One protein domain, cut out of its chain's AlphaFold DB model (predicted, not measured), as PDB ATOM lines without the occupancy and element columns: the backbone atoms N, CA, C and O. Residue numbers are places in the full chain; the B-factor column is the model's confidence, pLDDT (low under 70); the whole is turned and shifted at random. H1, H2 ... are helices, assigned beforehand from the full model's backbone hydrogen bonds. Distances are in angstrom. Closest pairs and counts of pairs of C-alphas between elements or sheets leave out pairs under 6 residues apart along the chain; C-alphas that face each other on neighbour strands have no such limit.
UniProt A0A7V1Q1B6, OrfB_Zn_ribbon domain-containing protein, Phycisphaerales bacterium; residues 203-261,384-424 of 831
ATOM      1  N   GLU A 203      23.311 -10.498 -30.750       89.94
ATOM      2  CA  GLU A 203      22.395 -11.378 -30.018       89.94
ATOM      3  C   GLU A 203      21.363 -10.568 -29.222       89.94
ATOM      4  O   GLU A 203      20.167 -10.874 -29.230       89.94
ATOM      5  N   ILE A 204      21.792  -9.480 -28.568       88.94
ATOM      6  CA  ILE A 204      20.889  -8.581 -27.835       88.94
ATOM      7  C   ILE A 204      19.911  -7.903 -28.809       88.94
ATOM      8  O   ILE A 204      18.708  -7.812 -28.528       88.94
ATOM      9  N   ARG A 205      20.388  -7.472 -29.986       91.38
ATOM     10  CA  ARG A 205      19.530  -6.882 -31.030       91.38
ATOM     11  C   ARG A 205      18.500  -7.875 -31.549       91.38
ATOM     12  O   ARG A 205      17.348  -7.489 -31.780       91.38
ATOM     13  N   GLU A 206      18.878  -9.134 -31.732       90.62
ATOM     14  CA  GLU A 206      17.960 -10.194 -32.151       90.62
ATOM     15  C   GLU A 206      16.891 -10.467 -31.094       90.62
ATOM     16  O   GLU A 206      15.708 -10.500 -31.440       90.62
ATOM     17  N   ARG A 207      17.258 -10.530 -29.808       90.38
ATOM     18  CA  ARG A 207      16.296 -10.680 -28.698       90.38
ATOM     19  C   ARG A 207      15.270  -9.551 -28.669       90.38
ATOM     20  O   ARG A 207      14.060  -9.806 -28.665       90.38
ATOM     21  N   PHE A 208      15.716  -8.292 -28.744       90.31
ATOM     22  CA  PHE A 208      14.793  -7.156 -28.836       90.31
ATOM     23  C   PHE A 208      13.922  -7.227 -30.098       90.31
ATOM     24  O   PHE A 208      12.711  -7.004 -30.029       90.31
ATOM     25  N   THR A 209      14.496  -7.588 -31.247       89.94
ATOM     26  CA  THR A 209      13.745  -7.761 -32.502       89.94
ATOM     27  C   THR A 209      12.686  -8.862 -32.380       89.94
ATOM     28  O   THR A 209      11.557  -8.675 -32.846       89.94
ATOM     29  N   GLY A 210      13.005  -9.951 -31.677       88.94
ATOM     30  CA  GLY A 210      12.111 -11.059 -31.347       88.94
ATOM     31  C   GLY A 210      10.955 -10.671 -30.420       88.94
ATOM     32  O   GLY A 210       9.862 -11.233 -30.503       88.94
ATOM     33  N   ILE A 211      11.126  -9.668 -29.553       89.44
ATOM     34  CA  ILE A 211       9.999  -9.087 -28.801       89.44
ATOM     35  C   ILE A 211       9.028  -8.400 -29.768       89.44
ATOM     36  O   ILE A 211       7.825  -8.661 -29.728       89.44
ATOM     37  N   PHE A 212       9.535  -7.556 -30.675       88.19
ATOM     38  CA  PHE A 212       8.682  -6.832 -31.622       88.19
ATOM     39  C   PHE A 212       7.955  -7.755 -32.610       88.19
ATOM     40  O   PHE A 212       6.851  -7.406 -33.030       88.19
ATOM     41  N   SER A 213       8.522  -8.911 -32.972       85.81
ATOM     42  CA  SER A 213       7.870  -9.898 -33.850       85.81
ATOM     43  C   SER A 213       6.737 -10.677 -33.161       85.81
ATOM     44  O   SER A 213       5.786 -11.079 -33.831       85.81
ATOM     45  N   ARG A 214       6.782 -10.833 -31.829       87.44
ATOM     46  CA  ARG A 214       5.757 -11.532 -31.026       87.44
ATOM     47  C   ARG A 214       4.537 -10.675 -30.667       87.44
ATOM     48  O   ARG A 214       3.514 -11.219 -30.251       87.44
ATOM     49  N   LEU A 215       4.610  -9.354 -30.831       85.12
ATOM     50  CA  LEU A 215       3.494  -8.448 -30.534       85.12
ATOM     51  C   LEU A 215       2.276  -8.738 -31.421       85.12
ATOM     52  O   LEU A 215       2.398  -8.833 -32.643       85.12
ATOM     53  N   LYS A 216       1.085  -8.824 -30.820       80.44
ATOM     54  CA  LYS A 216      -0.175  -9.007 -31.552       80.44
ATOM     55  C   LYS A 216      -0.766  -7.646 -31.894       80.44
ATOM     56  O   LYS A 216      -1.165  -6.895 -31.003       80.44
ATOM     57  N   VAL A 217      -0.833  -7.340 -33.187       69.75
ATOM     58  CA  VAL A 217      -1.250  -6.027 -33.688       69.75
ATOM     59  C   VAL A 217      -2.635  -6.120 -34.322       69.75
ATOM     60  O   VAL A 217      -2.868  -6.946 -35.201       69.75
ATOM     61  N   SER A 218      -3.559  -5.246 -33.909       57.84
ATOM     62  CA  SER A 218      -4.858  -5.081 -34.572       57.84
ATOM     63  C   SER A 218      -4.847  -3.837 -35.477       57.84
ATOM     64  O   SER A 218      -4.754  -2.706 -35.003       57.84
ATOM     65  N   GLY A 219      -4.948  -4.028 -36.797       58.00
ATOM     66  CA  GLY A 219      -5.033  -2.933 -37.779       58.00
ATOM     67  C   GLY A 219      -3.726  -2.159 -38.044       58.00
ATOM     68  O   GLY A 219      -2.638  -2.722 -37.937       58.00
ATOM     69  N   ASP A 220      -3.878  -0.875 -38.426       48.84
ATOM     70  CA  ASP A 220      -2.933   0.127 -38.991       48.84
ATOM     71  C   ASP A 220      -1.421   0.030 -38.673       48.84
ATOM     72  O   ASP A 220      -0.611   0.602 -39.411       48.84
ATOM     73  N   GLU A 221      -0.994  -0.619 -37.592       49.59
ATOM     74  CA  GLU A 221       0.420  -0.736 -37.210       49.59
ATOM     75  C   GLU A 221       1.165  -1.913 -37.854       49.59
ATOM     76  O   GLU A 221       2.397  -1.915 -37.851       49.59
ATOM     77  N   SER A 222       0.450  -2.833 -38.517       49.56
ATOM     78  CA  SER A 222       1.030  -3.944 -39.297       49.56
ATOM     79  C   SER A 222       1.884  -3.489 -40.493       49.56
ATOM     80  O   SER A 222       2.634  -4.274 -41.073       49.56
ATOM     81  N   GLY A 223       1.817  -2.203 -40.864       43.41
ATOM     82  CA  GLY A 223       2.646  -1.607 -41.916       43.41
ATOM     83  C   GLY A 223       2.153  -1.860 -43.344       43.41
ATOM     84  O   GLY A 223       2.700  -1.268 -44.272       43.41
ATOM     85  N   THR A 224       1.097  -2.652 -43.541       39.84
ATOM     86  CA  THR A 224       0.450  -2.855 -44.844       39.84
ATOM     87  C   THR A 224      -0.674  -1.836 -45.013       39.84
ATOM     88  O   THR A 224      -1.764  -1.997 -44.477       39.84
ATOM     89  N   GLY A 225      -0.392  -0.735 -45.713       38.00
ATOM     90  CA  GLY A 225      -1.316   0.388 -45.933       38.00
ATOM     91  C   GLY A 225      -2.484   0.110 -46.888       38.00
ATOM     92  O   GLY A 225      -2.806   0.972 -47.701       38.00
ATOM     93  N   THR A 226      -3.102  -1.063 -46.809       37.69
ATOM     94  CA  THR A 226      -4.267  -1.471 -47.607       37.69
ATOM     95  C   THR A 226      -5.224  -2.235 -46.695       37.69
ATOM     96  O   THR A 226      -5.123  -3.451 -46.561       37.69
ATOM     97  N   SER A 227      -6.105  -1.522 -45.990       36.56
ATOM     98  CA  SER A 227      -7.157  -2.148 -45.182       36.56
ATOM     99  C   SER A 227      -8.364  -2.456 -46.073       36.56
ATOM    100  O   SER A 227      -9.277  -1.638 -46.174       36.56
ATOM    101  N   GLU A 228      -8.349  -3.602 -46.753       40.41
ATOM    102  CA  GLU A 228      -9.496  -4.068 -47.551       40.41
ATOM    103  C   GLU A 228     -10.322  -5.163 -46.857       40.41
ATOM    104  O   GLU A 228     -11.463  -5.376 -47.243       40.41
ATOM    105  N   HIS A 229      -9.858  -5.757 -45.751       38.16
ATOM    106  CA  HIS A 229     -10.647  -6.725 -44.975       38.16
ATOM    107  C   HIS A 229     -10.375  -6.610 -43.468       38.16
ATOM    108  O   HIS A 229      -9.340  -6.084 -43.051       38.16
ATOM    109  N   ALA A 230     -11.297  -7.113 -42.639       40.03
ATOM    110  CA  ALA A 230     -11.025  -7.434 -41.239       40.03
ATOM    111  C   ALA A 230      -9.981  -8.561 -41.208       40.03
ATOM    112  O   ALA A 230     -10.316  -9.741 -41.217       40.03
ATOM    113  N   GLU A 231      -8.705  -8.189 -41.308       43.78
ATOM    114  CA  GLU A 231      -7.612  -9.149 -41.389       43.78
ATOM    115  C   GLU A 231      -7.456  -9.929 -40.073       43.78
ATOM    116  O   GLU A 231      -7.671  -9.365 -38.992       43.78
ATOM    117  N   PRO A 232      -7.033 -11.207 -40.141       50.47
ATOM    118  CA  PRO A 232      -6.614 -11.964 -38.966       50.47
ATOM    119  C   PRO A 232      -5.537 -11.190 -38.199       50.47
ATOM    120  O   PRO A 232      -4.738 -10.469 -38.798       50.47
ATOM    121  N   VAL A 233      -5.515 -11.330 -36.869       55.03
ATOM    122  CA  VAL A 233      -4.504 -10.715 -35.993       55.03
ATOM    123  C   VAL A 233      -3.111 -11.052 -36.533       55.03
ATOM    124  O   VAL A 233      -2.641 -12.179 -36.394       55.03
ATOM    125  N   LYS A 234      -2.453 -10.079 -37.170       60.56
ATOM    126  CA  LYS A 234      -1.091 -10.242 -37.680       60.56
ATOM    127  C   LYS A 234      -0.121 -10.122 -36.509       60.56
ATOM    128  O   LYS A 234      -0.199  -9.190 -35.705       60.56
ATOM    129  N   THR A 235       0.792 -11.077 -36.409       67.25
ATOM    130  CA  THR A 235       1.902 -11.037 -35.458       67.25
ATOM    131  C   THR A 235       3.032 -10.168 -36.013       67.25
ATOM    132  O   THR A 235       3.408 -10.263 -37.184       67.25
ATOM    133  N   GLY A 236       3.558  -9.288 -35.165       74.50
ATOM    134  CA  GLY A 236       4.793  -8.550 -35.393       74.50
ATOM    135  C   GLY A 236       4.640  -7.095 -35.836       74.50
ATOM    136  O   GLY A 236       3.913  -6.753 -36.771       74.50
ATOM    137  N   VAL A 237       5.419  -6.214 -35.203       78.06
ATOM    138  CA  VAL A 237       5.550  -4.801 -35.582       78.06
ATOM    139  C   VAL A 237       6.711  -4.635 -36.562       78.06
ATOM    140  O   VAL A 237       7.879  -4.660 -36.179       78.06
ATOM    141  N   ARG A 238       6.402  -4.408 -37.844       71.12
ATOM    142  CA  ARG A 238       7.411  -4.259 -38.918       71.12
ATOM    143  C   ARG A 238       7.978  -2.843 -39.074       71.12
ATOM    144  O   ARG A 238       8.915  -2.625 -39.834       71.12
ATOM    145  N   ARG A 239       7.401  -1.849 -38.393       73.75
ATOM    146  CA  ARG A 239       7.847  -0.452 -38.501       73.75
ATOM    147  C   ARG A 239       9.192  -0.247 -37.794       73.75
ATOM    148  O   ARG A 239       9.354  -0.673 -36.652       73.75
ATOM    149  N   LYS A 240      10.107   0.486 -38.451       79.06
ATOM    150  CA  LYS A 240      11.398   0.918 -37.878       79.06
ATOM    151  C   LYS A 240      11.221   1.767 -36.617       79.06
ATOM    152  O   LYS A 240      11.916   1.564 -35.635       79.06
ATOM    153  N   ASN A 241      10.249   2.683 -36.635       78.69
ATOM    154  CA  ASN A 241       9.868   3.492 -35.479       78.69
ATOM    155  C   ASN A 241       8.479   3.053 -34.970       78.69
ATOM    156  O   ASN A 241       7.459   3.532 -35.489       78.69
ATOM    157  N   PRO A 242       8.417   2.077 -34.048       76.94
ATOM    158  CA  PRO A 242       7.163   1.582 -33.506       76.94
ATOM    159  C   PRO A 242       6.519   2.645 -32.612       76.94
ATOM    160  O   PRO A 242       7.181   3.288 -31.799       76.94
ATOM    161  N   ARG A 243       5.200   2.800 -32.727       74.62
ATOM    162  CA  ARG A 243       4.432   3.612 -31.783       74.62
ATOM    163  C   ARG A 243       4.199   2.746 -30.550       74.62
ATOM    164  O   ARG A 243       3.217   2.040 -30.431       74.62
ATOM    165  N   ILE A 244       5.205   2.679 -29.694       77.56
ATOM    166  CA  ILE A 244       5.187   1.972 -28.410       77.56
ATOM    167  C   ILE A 244       6.027   2.828 -27.474       77.56
ATOM    168  O   ILE A 244       7.080   3.319 -27.887       77.56
ATOM    169  N   CYS A 245       5.571   3.064 -26.246       77.44
ATOM    170  CA  CYS A 245       6.340   3.870 -25.296       77.44
ATOM    171  C   CYS A 245       7.684   3.201 -24.968       77.44
ATOM    172  O   CYS A 245       7.781   1.975 -25.014       77.44
ATOM    173  N   ARG A 246       8.705   4.011 -24.664       80.81
ATOM    174  CA  ARG A 246      10.000   3.528 -24.155       80.81
ATOM    175  C   ARG A 246       9.822   2.885 -22.780       80.81
ATOM    176  O   ARG A 246       8.934   3.299 -22.023       80.81
ATOM    177  N   TYR A 247      10.672   1.918 -22.453       78.56
ATOM    178  CA  TYR A 247      10.563   1.148 -21.211       78.56
ATOM    179  C   TYR A 247      10.579   2.021 -19.945       78.56
ATOM    180  O   TYR A 247       9.724   1.857 -19.078       78.56
ATOM    181  N   GLU A 248      11.454   3.030 -19.883       75.44
ATOM    182  CA  GLU A 248      11.548   3.975 -18.753       75.44
ATOM    183  C   GLU A 248      10.224   4.661 -18.401       75.44
ATOM    184  O   GLU A 248      10.001   5.070 -17.260       75.44
ATOM    185  N   ARG A 249       9.341   4.814 -19.391       71.81
ATOM    186  CA  ARG A 249       8.008   5.378 -19.202       71.81
ATOM    187  C   ARG A 249       6.994   4.308 -18.815       71.81
ATOM    188  O   ARG A 249       6.132   4.590 -17.992       71.81
ATOM    189  N   LEU A 250       7.111   3.103 -19.371       71.81
ATOM    190  CA  LEU A 250       6.253   1.963 -19.035       71.81
ATOM    191  C   LEU A 250       6.438   1.514 -17.577       71.81
ATOM    192  O   LEU A 250       5.446   1.222 -16.915       71.81
ATOM    193  N   ARG A 251       7.673   1.532 -17.048       69.44
ATOM    194  CA  ARG A 251       7.966   1.139 -15.655       69.44
ATOM    195  C   ARG A 251       7.362   2.066 -14.603       69.44
ATOM    196  O   ARG A 251       7.137   1.644 -13.478       69.44
ATOM    197  N   LYS A 252       7.078   3.326 -14.956       66.00
ATOM    198  CA  LYS A 252       6.485   4.293 -14.019       66.00
ATOM    199  C   LYS A 252       5.048   3.917 -13.628       66.00
ATOM    200  O   LYS A 252       4.500   4.572 -12.756       66.00
ATOM    201  N   HIS A 253       4.438   2.900 -14.256       54.09
ATOM    202  CA  HIS A 253       3.065   2.435 -14.001       54.09
ATOM    203  C   HIS A 253       1.984   3.528 -14.091       54.09
ATOM    204  O   HIS A 253       0.837   3.309 -13.713       54.09
ATOM    205  N   ILE A 254       2.319   4.689 -14.656       53.09
ATOM    206  CA  ILE A 254       1.368   5.750 -14.966       53.09
ATOM    207  C   ILE A 254       0.864   5.474 -16.386       53.09
ATOM    208  O   ILE A 254       1.681   5.376 -17.305       53.09
ATOM    209  N   ASP A 255      -0.454   5.359 -16.582       49.50
ATOM    210  CA  ASP A 255      -1.131   5.006 -17.853       49.50
ATOM    211  C   ASP A 255      -0.987   6.089 -18.955       49.50
ATOM    212  O   ASP A 255      -1.820   6.261 -19.836       49.50
ATOM    213  N   ASN A 256       0.102   6.858 -18.941       51.06
ATOM    214  CA  ASN A 256       0.367   8.000 -19.807       51.06
ATOM    215  C   ASN A 256       1.053   7.545 -21.094       51.06
ATOM    216  O   ASN A 256       2.172   7.977 -21.398       51.06
ATOM    217  N   CYS A 257       0.418   6.665 -21.861       58.06
ATOM    218  CA  CYS A 257       0.927   6.295 -23.174       58.06
ATOM    219  C   CYS A 257       1.115   7.560 -24.051       58.06
ATOM    220  O   CYS A 257       0.170   8.308 -24.290       58.06
ATOM    221  N   CYS A 258       2.334   7.808 -24.561       55.84
ATOM    222  CA  CYS A 258       2.678   9.014 -25.352       55.84
ATOM    223  C   CYS A 258       1.807   9.199 -26.601       55.84
ATOM    224  O   CYS A 258       1.776  10.266 -27.209       55.84
ATOM    225  N   TYR A 259       1.180   8.113 -27.028       56.16
ATOM    226  CA  TYR A 259       0.489   7.980 -28.293       56.16
ATOM    227  C   TYR A 259      -1.018   7.752 -28.101       56.16
ATOM    228  O   TYR A 259      -1.726   7.520 -29.079       56.16
ATOM    229  N   ALA A 260      -1.504   7.820 -26.857       52.91
ATOM    230  CA  ALA A 260      -2.892   7.564 -26.486       52.91
ATOM    231  C   ALA A 260      -3.901   8.613 -26.985       52.91
ATOM    232  O   ALA A 260      -5.101   8.370 -26.901       52.91
ATOM    233  N   GLY A 261      -3.444   9.749 -27.518       52.38
ATOM    234  CA  GLY A 261      -4.313  10.898 -27.784       52.38
ATOM    235  C   GLY A 261      -4.688  11.646 -26.499       52.38
ATOM    236  O   GLY A 261      -4.083  11.421 -25.450       52.38
ATOM    237  N   ASP A 384      -2.856  -1.356 -24.885       72.56
ATOM    238  CA  ASP A 384      -2.731  -2.817 -24.984       72.56
ATOM    239  C   ASP A 384      -1.405  -3.263 -25.619       72.56
ATOM    240  O   ASP A 384      -0.756  -4.181 -25.117       72.56
ATOM    241  N   LEU A 385      -0.970  -2.605 -26.698       76.44
ATOM    242  CA  LEU A 385       0.329  -2.873 -27.329       76.44
ATOM    243  C   LEU A 385       1.504  -2.527 -26.406       76.44
ATOM    244  O   LEU A 385       2.462  -3.293 -26.317       76.44
ATOM    245  N   CYS A 386       1.419  -1.410 -25.680       79.06
ATOM    246  CA  CYS A 386       2.411  -1.025 -24.674       79.06
ATOM    247  C   CYS A 386       2.487  -2.040 -23.523       79.06
ATOM    248  O   CYS A 386       3.584  -2.407 -23.105       79.06
ATOM    249  N   ASN A 387       1.345  -2.557 -23.070       78.00
ATOM    250  CA  ASN A 387       1.264  -3.572 -22.020       78.00
ATOM    251  C   ASN A 387       1.770  -4.941 -22.490       78.00
ATOM    252  O   ASN A 387       2.397  -5.669 -21.724       78.00
ATOM    253  N   GLN A 388       1.506  -5.321 -23.744       84.12
ATOM    254  CA  GLN A 388       2.105  -6.516 -24.351       84.12
ATOM    255  C   GLN A 388       3.626  -6.385 -24.426       84.12
ATOM    256  O   GLN A 388       4.334  -7.299 -24.016       84.12
ATOM    257  N   TYR A 389       4.118  -5.240 -24.901       87.06
ATOM    258  CA  TYR A 389       5.549  -4.973 -25.000       87.06
ATOM    259  C   TYR A 389       6.234  -5.006 -23.634       87.06
ATOM    260  O   TYR A 389       7.228  -5.704 -23.486       87.06
ATOM    261  N   SER A 390       5.661  -4.340 -22.626       84.38
ATOM    262  CA  SER A 390       6.172  -4.354 -21.249       84.38
ATOM    263  C   SER A 390       6.272  -5.778 -20.690       84.38
ATOM    264  O   SER A 390       7.320  -6.179 -20.193       84.38
ATOM    265  N   ARG A 391       5.214  -6.589 -20.849       85.56
ATOM    266  CA  ARG A 391       5.204  -7.990 -20.398       85.56
ATOM    267  C   ARG A 391       6.253  -8.843 -21.102       85.56
ATOM    268  O   ARG A 391       6.954  -9.593 -20.437       85.56
ATOM    269  N   LEU A 392       6.356  -8.735 -22.427       87.50
ATOM    270  CA  LEU A 392       7.334  -9.503 -23.197       87.50
ATOM    271  C   LEU A 392       8.766  -9.081 -22.869       87.50
ATOM    272  O   LEU A 392       9.627  -9.943 -22.774       87.50
ATOM    273  N   LEU A 393       9.013  -7.788 -22.666       86.00
ATOM    274  CA  LEU A 393      10.331  -7.281 -22.302       86.00
ATOM    275  C   LEU A 393      10.739  -7.742 -20.898       86.00
ATOM    276  O   LEU A 393      11.836  -8.266 -20.736       86.00
ATOM    277  N   ASN A 394       9.834  -7.647 -19.921       82.62
ATOM    278  CA  ASN A 394      10.080  -8.157 -18.572       82.62
ATOM    279  C   ASN A 394      10.268  -9.681 -18.554       82.62
ATOM    280  O   ASN A 394      11.076 -10.165 -17.777       82.62
ATOM    281  N   ALA A 395       9.546 -10.437 -19.390       84.44
ATOM    282  CA  ALA A 395       9.691 -11.890 -19.473       84.44
ATOM    283  C   ALA A 395      11.003 -12.312 -20.154       84.44
ATOM    284  O   ALA A 395      11.678 -13.220 -19.678       84.44
ATOM    285  N   GLU A 396      11.368 -11.651 -21.255       83.56
ATOM    286  CA  GLU A 396      12.558 -11.980 -22.043       83.56
ATOM    287  C   GLU A 396      13.854 -11.682 -21.287       83.56
ATOM    288  O   GLU A 396      14.821 -12.423 -21.439       83.56
ATOM    289  N   PHE A 397      13.868 -10.618 -20.480       80.00
ATOM    290  CA  PHE A 397      15.042 -10.158 -19.734       80.00
ATOM    291  C   PHE A 397      14.900 -10.352 -18.215       80.00
ATOM    292  O   PHE A 397      15.595  -9.704 -17.439       80.00
ATOM    293  N   ALA A 398      13.996 -11.230 -17.759       74.19
ATOM    294  CA  ALA A 398      13.675 -11.404 -16.337       74.19
ATOM    295  C   ALA A 398      14.894 -11.758 -15.465       74.19
ATOM    296  O   ALA A 398      14.992 -11.309 -14.324       74.19
ATOM    297  N   LYS A 399      15.813 -12.581 -15.993       68.25
ATOM    298  CA  LYS A 399      17.011 -13.060 -15.278       68.25
ATOM    299  C   LYS A 399      18.127 -12.017 -15.244       68.25
ATOM    300  O   LYS A 399      18.956 -12.029 -14.341       68.25
ATOM    301  N   GLU A 400      18.167 -11.146 -16.241       70.06
ATOM    302  CA  GLU A 400      19.149 -10.077 -16.371       70.06
ATOM    303  C   GLU A 400      18.716  -8.835 -15.586       70.06
ATOM    304  O   GLU A 400      19.528  -8.258 -14.868       70.06
ATOM    305  N   ILE A 401      17.420  -8.500 -15.614       65.75
ATOM    306  CA  ILE A 401      16.817  -7.425 -14.808       65.75
ATOM    307  C   ILE A 401      16.986  -7.695 -13.301       65.75
ATOM    308  O   ILE A 401      17.101  -6.754 -12.523       65.75
ATOM    309  N   SER A 402      17.033  -8.957 -12.858       61.66
ATOM    310  CA  SER A 402      17.251  -9.289 -11.441       61.66
ATOM    311  C   SER A 402      18.716  -9.214 -10.987       61.66
ATOM    312  O   SER A 402      18.962  -9.163  -9.784       61.66
ATOM    313  N   ARG A 403      19.682  -9.198 -11.919       61.34
ATOM    314  CA  ARG A 403      21.130  -9.105 -11.634       61.34
ATOM    315  C   ARG A 403      21.680  -7.688 -11.804       61.34
ATOM    316  O   ARG A 403      22.564  -7.299 -11.052       61.34
ATOM    317  N   ASP A 404      21.148  -6.933 -12.763       62.78
ATOM    318  CA  ASP A 404      21.442  -5.518 -13.000       62.78
ATOM    319  C   ASP A 404      20.190  -4.852 -13.600       62.78
ATOM    320  O   ASP A 404      19.962  -4.854 -14.814       62.78
ATOM    321  N   ALA A 405      19.333  -4.321 -12.720       56.38
ATOM    322  CA  ALA A 405      18.013  -3.798 -13.079       56.38
ATOM    323  C   ALA A 405      18.058  -2.618 -14.069       56.38
ATOM    324  O   ALA A 405      17.095  -2.392 -14.815       56.38
ATOM    325  N   ASP A 406      19.175  -1.887 -14.113       58.66
ATOM    326  CA  ASP A 406      19.329  -0.684 -14.930       58.66
ATOM    327  C   ASP A 406      20.185  -0.908 -16.193       58.66
ATOM    328  O   ASP A 406      20.014  -0.171 -17.164       58.66
ATOM    329  N   GLY A 407      21.065  -1.917 -16.242       66.62
ATOM    330  CA  GLY A 407      21.966  -2.157 -17.380       66.62
ATOM    331  C   GLY A 407      21.248  -2.469 -18.700       66.62
ATOM    332  O   GLY A 407      21.378  -1.737 -19.681       66.62
ATOM    333  N   PHE A 408      20.417  -3.516 -18.730       68.56
ATOM    334  CA  PHE A 408      19.711  -3.941 -19.955       68.56
ATOM    335  C   PHE A 408      18.568  -3.006 -20.367       68.56
ATOM    336  O   PHE A 408      18.220  -2.904 -21.545       68.56
ATOM    337  N   THR A 409      17.967  -2.308 -19.406       66.25
ATOM    338  CA  THR A 409      16.845  -1.398 -19.658       66.25
ATOM    339  C   THR A 409      17.318  -0.067 -20.248       66.25
ATOM    340  O   THR A 409      16.605   0.504 -21.077       66.25
ATOM    341  N   LYS A 410      18.553   0.365 -19.942       76.38
ATOM    342  CA  LYS A 410      19.249   1.461 -20.641       76.38
ATOM    343  C   LYS A 410      19.521   1.137 -22.116       76.38
ATOM    344  O   LYS A 410      19.380   2.018 -22.963       76.38
ATOM    345  N   LEU A 411      19.796  -0.131 -22.449       85.56
ATOM    346  CA  LEU A 411      20.003  -0.572 -23.839       85.56
ATOM    347  C   LEU A 411      18.733  -0.518 -24.697       85.56
ATOM    348  O   LEU A 411      18.835  -0.499 -25.921       85.56
ATOM    349  N   GLU A 412      17.533  -0.466 -24.107       87.56
ATOM    350  CA  GLU A 412      16.283  -0.382 -24.877       87.56
ATOM    351  C   GLU A 412      16.191   0.917 -25.689       87.56
ATOM    352  O   GLU A 412      15.738   0.898 -26.839       87.56
ATOM    353  N   GLY A 413      16.659   2.032 -25.117       85.88
ATOM    354  CA  GLY A 413      16.748   3.318 -25.807       85.88
ATOM    355  C   GLY A 413      17.698   3.236 -26.999       85.88
ATOM    356  O   GLY A 413      17.286   3.497 -28.131       85.88
ATOM    357  N   THR A 414      18.917   2.756 -26.748       88.19
ATOM    358  CA  THR A 414      19.972   2.541 -27.749       88.19
ATOM    359  C   THR A 414      19.518   1.589 -28.861       88.19
ATOM    360  O   THR A 414      19.643   1.905 -30.045       88.19
ATOM    361  N   TYR A 415      18.866   0.470 -28.519       91.00
ATOM    362  CA  TYR A 415      18.275  -0.453 -29.494       91.00
ATOM    363  C   TYR A 415      17.189   0.214 -30.336       91.00
ATOM    364  O   TYR A 415      17.084  -0.052 -31.533       91.00
ATOM    365  N   ARG A 416      16.340   1.065 -29.754       87.50
ATOM    366  CA  ARG A 416      15.301   1.762 -30.525       87.50
ATOM    367  C   ARG A 416      15.880   2.759 -31.505       87.50
ATOM    368  O   ARG A 416      15.327   2.891 -32.600       87.50
ATOM    369  N   ASP A 417      16.964   3.423 -31.135       85.81
ATOM    370  CA  ASP A 417      17.673   4.323 -32.032       85.81
ATOM    371  C   ASP A 417      18.355   3.521 -33.151       85.81
ATOM    372  O   ASP A 417      18.129   3.828 -34.327       85.81
ATOM    373  N   TRP A 418      18.994   2.384 -32.837       90.75
ATOM    374  CA  TRP A 418      19.472   1.435 -33.852       90.75
ATOM    375  C   TRP A 418      18.340   0.965 -34.775       90.75
ATOM    376  O   TRP A 418      18.425   1.067 -35.995       90.75
ATOM    377  N   ARG A 419      17.211   0.516 -34.215       89.44
ATOM    378  CA  ARG A 419      16.051   0.010 -34.962       89.44
ATOM    379  C   ARG A 419      15.471   1.075 -35.894       89.44
ATOM    380  O   ARG A 419      15.064   0.772 -37.020       89.44
ATOM    381  N   ARG A 420      15.421   2.328 -35.436       84.25
ATOM    382  CA  ARG A 420      14.887   3.465 -36.191       84.25
ATOM    383  C   ARG A 420      15.656   3.689 -37.491       84.25
ATOM    384  O   ARG A 420      15.016   3.971 -38.510       84.25
ATOM    385  N   TYR A 421      16.978   3.547 -37.466       82.56
ATOM    386  CA  TYR A 421      17.843   3.842 -38.609       82.56
ATOM    387  C   TYR A 421      18.275   2.578 -39.381       82.56
ATOM    388  O   TYR A 421      18.216   2.572 -40.617       82.56
ATOM    389  N   TYR A 422      18.555   1.472 -38.686       89.44
ATOM    390  CA  TYR A 422      19.269   0.296 -39.208       89.44
ATOM    391  C   TYR A 422      18.521  -1.045 -39.112       89.44
ATOM    392  O   TYR A 422      19.067  -2.070 -39.506       89.44
ATOM    393  N   LEU A 423      17.248  -1.084 -38.691       87.50
ATOM    394  CA  LEU A 423      16.472  -2.341 -38.732       87.50
ATOM    395  C   LEU A 423      16.357  -2.927 -40.150       87.50
ATOM    396  O   LEU A 423      16.263  -4.135 -40.332       87.50
ATOM    397  N   ALA A 424      16.284  -2.060 -41.155       85.38
ATOM    398  CA  ALA A 424      16.245  -2.457 -42.555       85.38
ATOM    399  C   ALA A 424      16.969  -1.407 -43.390       85.38
ATOM    400  O   ALA A 424      16.873  -0.218 -43.082       85.38
TER     401      ALA A 424
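Overview. This is residues 203 to 261 and 384 to 424 of the 831 residues of the protein "OrfB_Zn_ribbon domain-containing protein" of Phycisphaerales bacterium (UniProt A0A7V1Q1B6). Helices H1 and H3 pack on each other, running opposite ways, and H5, the longest helix, runs about perpendicular to H1. A long loop in residues 215 to 246 makes one end of the longest axis; short H4 and the turn after it make the other. The printed part has 100 residues with five named helices, H1 to H5 in chain order, and no named strand. The class is all helix, though under half of the residues, 49, are in named elements. The whole is compact, with a radius of gyration of the C-alphas of 14.0 A, yet elongated, spanning 47 by 31 by 21 A.

Arrangement. H1, residues 203 to 214, touches H3, residues 384 to 396, closest at the C-alphas of Ile 211 and Leu 392, 6.2 A, at a tilt of 37 degrees, only just steep. H1 only just touches H5, residues 407 to 422, with 3 pairs of C-alphas within 8 A, the closest Arg 205 and Tyr 415 at 6.7 A. H2, residues 247 to 250, only just touches H3, with 3 such pairs, the closest Leu 250 and Ser 390 at 6.7 A. H2 also only just touches H5, again with 3, the closest Tyr 247 and Thr 409 at 7.0 A. H4, residues 398 to 401, touches H5 only at the corner, Ile 401 to Phe 408 being the closest C-alphas at 6.9 A. H3 and H5 are apart. Every O i to N i+4 pair is within hydrogen-bond range in H1 and H3, and 8 of 12 in H5; H2 and H4 are too short for such a pair.

Along the chain. H1 begins at C-alpha 203 (22.395, -11.378, -30.018) and is 16.7 A long. H3 is 18.1 A long. H5, 22.1 A, has a kink of 30 degrees near residue 414 and ends at C-alpha 422 (19.269, 0.296, -39.208).

Size, cuts and confidence. The C-alphas farthest apart, Glu 228 and Arg 403, are 47.5 A apart. Residues 262 to 383 are not printed, and C-alphas 261 and 384 are 14.1 A apart across this cut. The link from H1 to H2 is long. Confidence is low, with pLDDT under 70, in 40 residues, among them 217 to 235 and 251 to 261.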